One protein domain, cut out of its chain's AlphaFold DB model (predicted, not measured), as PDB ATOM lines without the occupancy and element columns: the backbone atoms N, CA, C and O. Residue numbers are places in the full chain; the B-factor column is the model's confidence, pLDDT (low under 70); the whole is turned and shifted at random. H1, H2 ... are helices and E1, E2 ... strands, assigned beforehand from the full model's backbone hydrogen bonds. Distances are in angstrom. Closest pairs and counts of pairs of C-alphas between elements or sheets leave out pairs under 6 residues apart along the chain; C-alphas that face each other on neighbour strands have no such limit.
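Overview. This is residues 2 to 16 and 75 to 125 of the 144 residues of the protein "GD17572" of Drosophila simulans (UniProt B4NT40). Two long strands, E1 and E2, make a narrow twisting ribbon folded as a hairpin, and near its open end this ribbon passes between two helices, H1 on the side of E1 and H2 across from it. The turn of the hairpin, residues 91 to 93, lies far from both helices, and the ribbon makes the long axis of the whole. The printed part has 66 residues with two named helices and two named strands, in the order H1, E1, E2, H2; the sheet has the order E1 - E2 and is antiparallel, and the class is mixed, helices and strands. The whole is loose, with a radius of gyration of the C-alphas of 14.4 A, and elongated, spanning 45 by 29 by 16 A.

Arrangement. Start with H1, residues 2 to 13, and look from it to E1, residues 76 to 90: you will find 12 pairs of C-alphas within 8 A, the closest being those of Ser 5 and Val 80, 5.1 A apart. E1 bends by 79 degrees at residue 79. A tight link of 3 residues leads to E2, residues 94 to 105, and the two strands form a hairpin, antiparallel at 162 degrees between their directions. Look for N 82 and O 100 at 2.8 A, and for N 96 and O 88 at 2.8 A, both within hydrogen-bond range. A short link of 6 residues then leads to H2, residues 112 to 122. Its closest C-alpha pair with E2 is Gly 101 and Ser 122, 5.7 A apart, and with E1 it is Ser 82 and Ser 122, 6.3 A apart. H1 is apart from E2 and from H2. Every O i to N i+4 pair is within hydrogen-bond range in H1, and 6 of 7 are in H2.

Along the chain. Find C-alpha 2 at (24.254, -18.166, -36.089); from there H1 runs 16.8 A to C-alpha 13. Go on past the cut to C-alpha 76 at (22.745, -17.204, -19.556), where E1 begins its 32.7 A to C-alpha 90. E2 covers 34.8 A from C-alpha 94 to C-alpha 105. H2 covers 15.1 A from C-alpha 112 and ends at C-alpha 122 at (12.735, -24.614, -30.698).

Size, cuts and confidence. The two C-alphas farthest apart are those of Pro 92 and Gly 107, at 46.0 A. Residues 17 to 74 are not printed, and C-alphas 16 and 75 are 10.0 A apart across this cut, which falls in the link from H1 to E1. Neither of the two links printed whole is long. The mean pLDDT of the printed part of this model is 94.0, and no printed residue is under 70.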
ATOM      1  N   ARG A   2      22.964 -18.022 -36.808       90.25
ATOM      2  CA  ARG A   2      24.254 -18.166 -36.089       90.25
ATOM      3  C   ARG A   2      24.867 -16.848 -35.592       90.25
ATOM      4  O   ARG A   2      25.378 -16.826 -34.483       90.25
ATOM      5  N   ALA A   3      24.782 -15.773 -36.379       95.50
ATOM      6  CA  ALA A   3      25.277 -14.455 -35.971       95.50
ATOM      7  C   ALA A   3      24.559 -13.934 -34.712       95.50
ATOM      8  O   ALA A   3      25.219 -13.570 -33.749       95.50
ATOM      9  N   LEU A   4      23.221 -14.008 -34.671       95.00
ATOM     10  CA  LEU A   4      22.436 -13.631 -33.488       95.00
ATOM     11  C   LEU A   4      22.791 -14.494 -32.271       95.00
ATOM     12  O   LEU A   4      22.981 -13.966 -31.183       95.00
ATOM     13  N   SER A   5      22.948 -15.809 -32.451       95.62
ATOM     14  CA  SER A   5      23.391 -16.691 -31.363       95.62
ATOM     15  C   SER A   5      24.784 -16.318 -30.842       95.62
ATOM     16  O   SER A   5      25.017 -16.378 -29.640       95.62
ATOM     17  N   ALA A   6      25.705 -15.907 -31.718       96.19
ATOM     18  CA  ALA A   6      27.036 -15.463 -31.310       96.19
ATOM     19  C   ALA A   6      26.982 -14.163 -30.492       96.19
ATOM     20  O   ALA A   6      27.684 -14.056 -29.489       96.19
ATOM     21  N   GLU A   7      26.119 -13.212 -30.861       96.62
ATOM     22  CA  GLU A   7      25.895 -12.000 -30.061       96.62
ATOM     23  C   GLU A   7      25.315 -12.323 -28.675       96.62
ATOM     24  O   GLU A   7      25.760 -11.752 -27.684       96.62
ATOM     25  N   MET A   8      24.413 -13.306 -28.562       95.56
ATOM     26  CA  MET A   8      23.903 -13.750 -27.254       95.56
ATOM     27  C   MET A   8      25.006 -14.329 -26.358       95.56
ATOM     28  O   MET A   8      25.020 -14.074 -25.156       95.56
ATOM     29  N   VAL A   9      25.958 -15.076 -26.930       94.88
ATOM     30  CA  VAL A   9      27.118 -15.595 -26.182       94.88
ATOM     31  C   VAL A   9      28.030 -14.454 -25.728       94.88
ATOM     32  O   VAL A   9      28.498 -14.463 -24.591       94.88
ATOM     33  N   LYS A  10      28.254 -13.444 -26.579       96.25
ATOM     34  CA  LYS A  10      29.013 -12.244 -26.194       96.25
ATOM     35  C   LYS A  10      28.324 -11.491 -25.057       96.25
ATOM     36  O   LYS A  10      28.997 -11.111 -24.106       96.25
ATOM     37  N   LEU A  11      27.003 -11.321 -25.121       96.19
ATOM     38  CA  LEU A  11      26.215 -10.673 -24.071       96.19
ATOM     39  C   LEU A  11      26.314 -11.422 -22.733       96.19
ATOM     40  O   LEU A  11      26.474 -10.796 -21.685       96.19
ATOM     41  N   ALA A  12      26.260 -12.758 -22.761       95.81
ATOM     42  CA  ALA A  12      26.437 -13.584 -21.565       95.81
ATOM     43  C   ALA A  12      27.814 -13.371 -20.916       95.81
ATOM     44  O   ALA A  12      27.919 -13.249 -19.697       95.81
ATOM     45  N   ALA A  13      28.865 -13.270 -21.736       96.06
ATOM     46  CA  ALA A  13      30.238 -13.093 -21.272       96.06
ATOM     47  C   ALA A  13      30.523 -11.708 -20.660       96.06
ATOM     48  O   ALA A  13      31.510 -11.562 -19.944       96.06
ATOM     49  N   GLN A  14      29.687 -10.699 -20.929       96.81
ATOM     50  CA  GLN A  14      29.854  -9.352 -20.369       96.81
ATOM     51  C   GLN A  14      29.422  -9.236 -18.899       96.81
ATOM     52  O   GLN A  14      29.776  -8.250 -18.262       96.81
ATOM     53  N   ASP A  15      28.660 -10.205 -18.371       97.06
ATOM     54  CA  ASP A  15      28.127 -10.204 -16.996       97.06
ATOM     55  C   ASP A  15      27.474  -8.870 -16.583       97.06
ATOM     56  O   ASP A  15      27.713  -8.302 -15.516       97.06
ATOM     57  N   LEU A  16      26.627  -8.342 -17.465       97.94
ATOM     58  CA  LEU A  16      25.896  -7.110 -17.206       97.94
ATOM     59  C   LEU A  16      24.772  -7.376 -16.204       97.94
ATOM     60  O   LEU A  16      23.995  -8.322 -16.362       97.94
ATOM     61  N   PHE A  75      24.076 -15.501 -15.973       96.81
ATOM     62  CA  PHE A  75      23.141 -16.611 -15.778       96.81
ATOM     63  C   PHE A  75      22.734 -17.276 -17.099       96.81
ATOM     64  O   PHE A  75      22.238 -18.405 -17.080       96.81
ATOM     65  N   LEU A  76      22.957 -16.618 -18.241       96.19
ATOM     66  CA  LEU A  76      22.745 -17.204 -19.556       96.19
ATOM     67  C   LEU A  76      23.883 -18.182 -19.878       96.19
ATOM     68  O   LEU A  76      25.025 -17.791 -20.096       96.19
ATOM     69  N   GLY A  77      23.559 -19.471 -19.911       93.94
ATOM     70  CA  GLY A  77      24.459 -20.530 -20.349       93.94
ATOM     71  C   GLY A  77      24.368 -20.766 -21.855       93.94
ATOM     72  O   GLY A  77      24.296 -19.841 -22.664       93.94
ATOM     73  N   LYS A  78      24.358 -22.043 -22.256       94.06
ATOM     74  CA  LYS A  78      24.253 -22.419 -23.672       94.06
ATOM     75  C   LYS A  78      22.961 -21.855 -24.268       94.06
ATOM     76  O   LYS A  78      21.882 -22.221 -23.816       94.06
ATOM     77  N   CYS A  79      23.074 -21.010 -25.292       95.56
ATOM     78  CA  CYS A  79      21.959 -20.315 -25.934       95.56
ATOM     79  C   CYS A  79      22.045 -20.431 -27.460       95.56
ATOM     80  O   CYS A  79      23.124 -20.308 -28.042       95.56
ATOM     81  N   VAL A  80      20.904 -20.659 -28.112       96.69
ATOM     82  CA  VAL A  80      20.772 -20.665 -29.570       96.69
ATOM     83  C   VAL A  80      19.492 -19.946 -29.965       96.69
ATOM     84  O   VAL A  80      18.411 -20.303 -29.503       96.69
ATOM     85  N   ILE A  81      19.603 -18.988 -30.883       97.31
ATOM     86  CA  ILE A  81      18.464 -18.487 -31.651       97.31
ATOM     87  C   ILE A  81      18.284 -19.405 -32.863       97.31
ATOM     88  O   ILE A  81      19.201 -19.567 -33.671       97.31
ATOM     89  N   SER A  82      17.122 -20.038 -32.978       96.31
ATOM     90  CA  SER A  82      16.895 -21.168 -33.880       96.31
ATOM     91  C   SER A  82      16.047 -20.818 -35.097       96.31
ATOM     92  O   SER A  82      16.329 -21.320 -36.185       96.31
ATOM     93  N   ALA A  83      15.052 -19.940 -34.955       96.12
ATOM     94  CA  ALA A  83      14.119 -19.633 -36.034       96.12
ATOM     95  C   ALA A  83      13.574 -18.200 -35.985       96.12
ATOM     96  O   ALA A  83      13.585 -17.532 -34.950       96.12
ATOM     97  N   ALA A  84      13.089 -17.750 -37.139       95.56
ATOM     98  CA  ALA A  84      12.312 -16.534 -37.306       95.56
ATOM     99  C   ALA A  84      11.034 -16.890 -38.072       95.56
ATOM    100  O   ALA A  84      11.107 -17.468 -39.156       95.56
ATOM    101  N   HIS A  85       9.872 -16.562 -37.514       94.25
ATOM    102  CA  HIS A  85       8.573 -16.868 -38.112       94.25
ATOM    103  C   HIS A  85       7.808 -15.580 -38.385       94.25
ATOM    104  O   HIS A  85       7.657 -14.765 -37.480       94.25
ATOM    105  N   LYS A  86       7.288 -15.402 -39.601       93.38
ATOM    106  CA  LYS A  86       6.283 -14.366 -39.868       93.38
ATOM    107  C   LYS A  86       4.985 -14.800 -39.180       93.38
ATOM    108  O   LYS A  86       4.501 -15.892 -39.464       93.38
ATOM    109  N   VAL A  87       4.471 -13.999 -38.248       91.69
ATOM    110  CA  VAL A  87       3.306 -14.368 -37.416       91.69
ATOM    111  C   VAL A  87       2.044 -13.579 -37.746       91.69
ATOM    112  O   VAL A  87       0.952 -14.091 -37.535       91.69
ATOM    113  N   ALA A  88       2.177 -12.368 -38.285       87.81
ATOM    114  CA  ALA A  88       1.049 -11.557 -38.729       87.81
ATOM    115  C   ALA A  88       1.507 -10.505 -39.747       87.81
ATOM    116  O   ALA A  88       2.677 -10.118 -39.769       87.81
ATOM    117  N   GLU A  89       0.586 -10.054 -40.594       89.44
ATOM    118  CA  GLU A  89       0.780  -8.889 -41.460       89.44
ATOM    119  C   GLU A  89       0.252  -7.644 -40.757       89.44
ATOM    120  O   GLU A  89      -0.752  -7.697 -40.048       89.44
ATOM    121  N   GLU A  90       0.943  -6.527 -40.937       84.69
ATOM    122  CA  GLU A  90       0.533  -5.235 -40.412       84.69
ATOM    123  C   GLU A  90       0.416  -4.249 -41.575       84.69
ATOM    124  O   GLU A  90       1.377  -3.604 -41.999       84.69
ATOM    125  N   GLY A  91      -0.798  -4.144 -42.113       81.94
ATOM    126  CA  GLY A  91      -1.079  -3.258 -43.234       81.94
ATOM    127  C   GLY A  91      -0.351  -3.660 -44.529       81.94
ATOM    128  O   GLY A  91       0.016  -4.821 -44.701       81.94
ATOM    129  N   PRO A  92      -0.154  -2.712 -45.468       75.75
ATOM    130  CA  PRO A  92       0.343  -3.019 -46.813       75.75
ATOM    131  C   PRO A  92       1.827  -3.409 -46.879       75.75
ATOM    132  O   PRO A  92       2.248  -4.034 -47.850       75.75
ATOM    133  N   SER A  93       2.634  -3.000 -45.894       74.94
ATOM    134  CA  SER A  93       4.100  -3.144 -45.921       74.94
ATOM    135  C   SER A  93       4.729  -3.616 -44.604       74.94
ATOM    136  O   SER A  93       5.928  -3.894 -44.581       74.94
ATOM    137  N   GLY A  94       3.958  -3.728 -43.519       85.69
ATOM    138  CA  GLY A  94       4.436  -4.190 -42.217       85.69
ATOM    139  C   GLY A  94       4.172  -5.677 -41.993       85.69
ATOM    140  O   GLY A  94       3.243  -6.268 -42.544       85.69
ATOM    141  N   ALA A  95       5.002  -6.314 -41.169       91.25
ATOM    142  CA  ALA A  95       4.757  -7.670 -40.699       91.25
ATOM    143  C   ALA A  95       5.430  -7.909 -39.350       91.25
ATOM    144  O   ALA A  95       6.545  -7.451 -39.098       91.25
ATOM    145  N   PHE A  96       4.777  -8.709 -38.515       91.44
ATOM    146  CA  PHE A  96       5.348  -9.184 -37.270       91.44
ATOM    147  C   PHE A  96       6.182 -10.433 -37.513       91.44
ATOM    148  O   PHE A  96       5.716 -11.423 -38.087       91.44
ATOM    149  N   TYR A  97       7.407 -10.400 -36.998       92.75
ATOM    150  CA  TYR A  97       8.298 -11.547 -36.960       92.75
ATOM    151  C   TYR A  97       8.546 -11.968 -35.520       92.75
ATOM    152  O   TYR A  97       8.845 -11.156 -34.648       92.75
ATOM    153  N   ARG A  98       8.460 -13.271 -35.282       93.25
ATOM    154  CA  ARG A  98       8.812 -13.899 -34.019       93.25
ATOM    155  C   ARG A  98      10.181 -14.536 -34.134       93.25
ATOM    156  O   ARG A  98      10.347 -15.507 -34.868       93.25
ATOM    157  N   ILE A  99      11.129 -14.020 -33.363       95.31
ATOM    158  CA  ILE A  99      12.449 -14.621 -33.189       95.31
ATOM    159  C   ILE A  99      12.373 -15.616 -32.030       95.31
ATOM    160  O   ILE A  99      11.916 -15.268 -30.944       95.31
ATOM    161  N   GLN A 100      12.773 -16.866 -32.269       95.56
ATOM    162  CA  GLN A 100      12.710 -17.941 -31.279       95.56
ATOM    163  C   GLN A 100      14.071 -18.581 -31.063       95.56
ATOM    164  O   GLN A 100      14.901 -18.655 -31.969       95.56
ATOM    165  N   GLY A 101      14.273 -19.069 -29.846       96.06
ATOM    166  CA  GLY A 101      15.485 -19.747 -29.433       96.06
ATOM    167  C   GLY A 101      15.274 -20.559 -28.165       96.06
ATOM    168  O   GLY A 101      14.180 -20.589 -27.599       96.06
ATOM    169  N   VAL A 102      16.339 -21.216 -27.732       96.69
ATOM    170  CA  VAL A 102      16.398 -21.964 -26.480       96.69
ATOM    171  C   VAL A 102      17.702 -21.653 -25.762       96.69
ATOM    172  O   VAL A 102      18.744 -21.467 -26.394       96.69
ATOM    173  N   ALA A 103      17.640 -21.589 -24.436       96.69
ATOM    174  CA  ALA A 103      18.807 -21.405 -23.599       96.69
ATOM    175  C   ALA A 103      18.737 -22.269 -22.341       96.69
ATOM    176  O   ALA A 103      17.654 -22.645 -21.892       96.69
ATOM    177  N   LEU A 104      19.904 -22.559 -21.778       96.75
ATOM    178  CA  LEU A 104      20.062 -23.182 -20.470       96.75
ATOM    179  C   LEU A 104      20.670 -22.177 -19.489       96.75
ATOM    180  O   LEU A 104      21.466 -21.336 -19.914       96.75
ATOM    181  N   PRO A 105      20.360 -22.272 -18.187       96.56
ATOM    182  CA  PRO A 105      21.110 -21.561 -17.159       96.56
ATOM    183  C   PRO A 105      22.593 -21.954 -17.184       96.56
ATOM    184  O   PRO A 105      22.919 -23.106 -17.473       96.56
ATOM    185  N   SER A 106      23.496 -21.040 -16.833       93.25
ATOM    186  CA  SER A 106      24.948 -21.296 -16.824       93.25
ATOM    187  C   SER A 106      25.371 -22.448 -15.903       93.25
ATOM    188  O   SER A 106      26.311 -23.175 -16.220       93.25
ATOM    189  N   GLY A 107      24.634 -22.683 -14.813       93.19
ATOM    190  CA  GLY A 107      24.847 -23.821 -13.912       93.19
ATOM    191  C   GLY A 107      24.313 -25.169 -14.418       93.19
ATOM    192  O   GLY A 107      24.552 -26.189 -13.775       93.19
ATOM    193  N   PHE A 108      23.588 -25.206 -15.542       94.69
ATOM    194  CA  PHE A 108      22.969 -26.426 -16.057       94.69
ATOM    195  C   PHE A 108      23.744 -26.974 -17.257       94.69
ATOM    196  O   PHE A 108      23.748 -26.391 -18.343       94.69
ATOM    197  N   GLN A 109      24.376 -28.133 -17.077       90.94
ATOM    198  CA  GLN A 109      25.132 -28.791 -18.138       90.94
ATOM    199  C   GLN A 109      24.296 -29.871 -18.819       90.94
ATOM    200  O   GLN A 109      23.746 -30.762 -18.177       90.94
ATOM    201  N   LEU A 110      24.238 -29.809 -20.148       94.88
ATOM    202  CA  LEU A 110      23.567 -30.795 -20.982       94.88
ATOM    203  C   LEU A 110      24.494 -31.189 -22.130       94.88
ATOM    204  O   LEU A 110      25.120 -30.331 -22.755       94.88
ATOM    205  N   ASN A 111      24.579 -32.487 -22.423       95.88
ATOM    206  CA  ASN A 111      25.406 -32.960 -23.527       95.88
ATOM    207  C   ASN A 111      24.883 -32.447 -24.885       95.88
ATOM    208  O   ASN A 111      23.736 -32.010 -25.021       95.88
ATOM    209  N   HIS A 112      25.738 -32.507 -25.908       93.62
ATOM    210  CA  HIS A 112      25.418 -31.969 -27.230       93.62
ATOM    211  C   HIS A 112      24.170 -32.611 -27.853       93.62
ATOM    212  O   HIS A 112      23.349 -31.900 -28.426       93.62
ATOM    213  N   VAL A 113      24.007 -33.931 -27.717       96.50
ATOM    214  CA  VAL A 113      22.883 -34.673 -28.308       96.50
ATOM    215  C   VAL A 113      21.559 -34.248 -27.678       96.50
ATOM    216  O   VAL A 113      20.626 -33.884 -28.389       96.50
ATOM    217  N   ALA A 114      21.490 -34.216 -26.349       97.00
ATOM    218  CA  ALA A 114      20.285 -33.831 -25.628       97.00
ATOM    219  C   ALA A 114      19.931 -32.352 -25.845       97.00
ATOM    220  O   ALA A 114      18.762 -32.025 -26.041       97.00
ATOM    221  N   PHE A 115      20.922 -31.455 -25.899       96.62
ATOM    222  CA  PHE A 115      20.662 -30.063 -26.273       96.62
ATOM    223  C   PHE A 115      20.159 -29.940 -27.718       96.62
ATOM    224  O   PHE A 115      19.278 -29.128 -27.984       96.62
ATOM    225  N   GLY A 116      20.663 -30.771 -28.635       97.00
ATOM    226  CA  GLY A 116      20.188 -30.824 -30.018       97.00
ATOM    227  C   GLY A 116      18.689 -31.121 -30.117       97.00
ATOM    228  O   GLY A 116      17.998 -30.508 -30.923       97.00
ATOM    229  N   VAL A 117      18.145 -31.971 -29.237       97.88
ATOM    230  CA  VAL A 117      16.692 -32.225 -29.170       97.88
ATOM    231  C   VAL A 117      15.912 -30.950 -28.821       97.88
ATOM    232  O   VAL A 117      14.881 -30.662 -29.435       97.88
ATOM    233  N   LEU A 118      16.408 -30.158 -27.863       96.88
ATOM    234  CA  LEU A 118      15.799 -28.878 -27.485       96.88
ATOM    235  C   LEU A 118      15.886 -27.857 -28.624       96.88
ATOM    236  O   LEU A 118      14.915 -27.152 -28.908       96.88
ATOM    237  N   GLU A 119      17.029 -27.809 -29.306       96.38
ATOM    238  CA  GLU A 119      17.245 -26.937 -30.456       96.38
ATOM    239  C   GLU A 119      16.273 -27.269 -31.595       96.38
ATOM    240  O   GLU A 119      15.578 -26.372 -32.073       96.38
ATOM    241  N   GLU A 120      16.123 -28.543 -31.970       97.00
ATOM    242  CA  GLU A 120      15.152 -28.960 -32.993       97.00
ATOM    243  C   GLU A 120      13.712 -28.613 -32.598       97.00
ATOM    244  O   GLU A 120      12.929 -28.130 -33.423       97.00
ATOM    245  N   ARG A 121      13.345 -28.785 -31.322       96.44
ATOM    246  CA  ARG A 121      12.015 -28.394 -30.836       96.44
ATOM    247  C   ARG A 121      11.781 -26.887 -30.934       96.44
ATOM    248  O   ARG A 121      10.649 -26.481 -31.217       96.44
ATOM    249  N   SER A 122      12.816 -26.080 -30.698       96.06
ATOM    250  CA  SER A 122      12.735 -24.614 -30.698       96.06
ATOM    251  C   SER A 122      12.518 -24.004 -32.089       96.06
ATOM    252  O   SER A 122      12.030 -22.884 -32.179       96.06
ATOM    253  N   LYS A 123      12.812 -24.748 -33.168       96.38
ATOM    254  CA  LYS A 123      12.561 -24.320 -34.558       96.38
ATOM    255  C   LYS A 123      11.081 -24.332 -34.947       96.38
ATOM    256  O   LYS A 123      10.716 -23.794 -35.989       96.38
ATOM    257  N   LYS A 124      10.235 -25.016 -34.172       95.62
ATOM    258  CA  LYS A 124       8.793 -25.093 -34.429       95.62
ATOM    259  C   LYS A 124       8.100 -23.852 -33.852       95.62
ATOM    260  O   LYS A 124       8.406 -23.491 -32.711       95.62
ATOM    261  N   PRO A 125       7.125 -23.265 -34.567       92.38
ATOM    262  CA  PRO A 125       6.444 -22.062 -34.113       92.38
ATOM    263  C   PRO A 125       5.745 -22.296 -32.768       92.38
ATOM    264  O   PRO A 125       5.076 -23.311 -32.562       92.38
TER     265      PRO A 125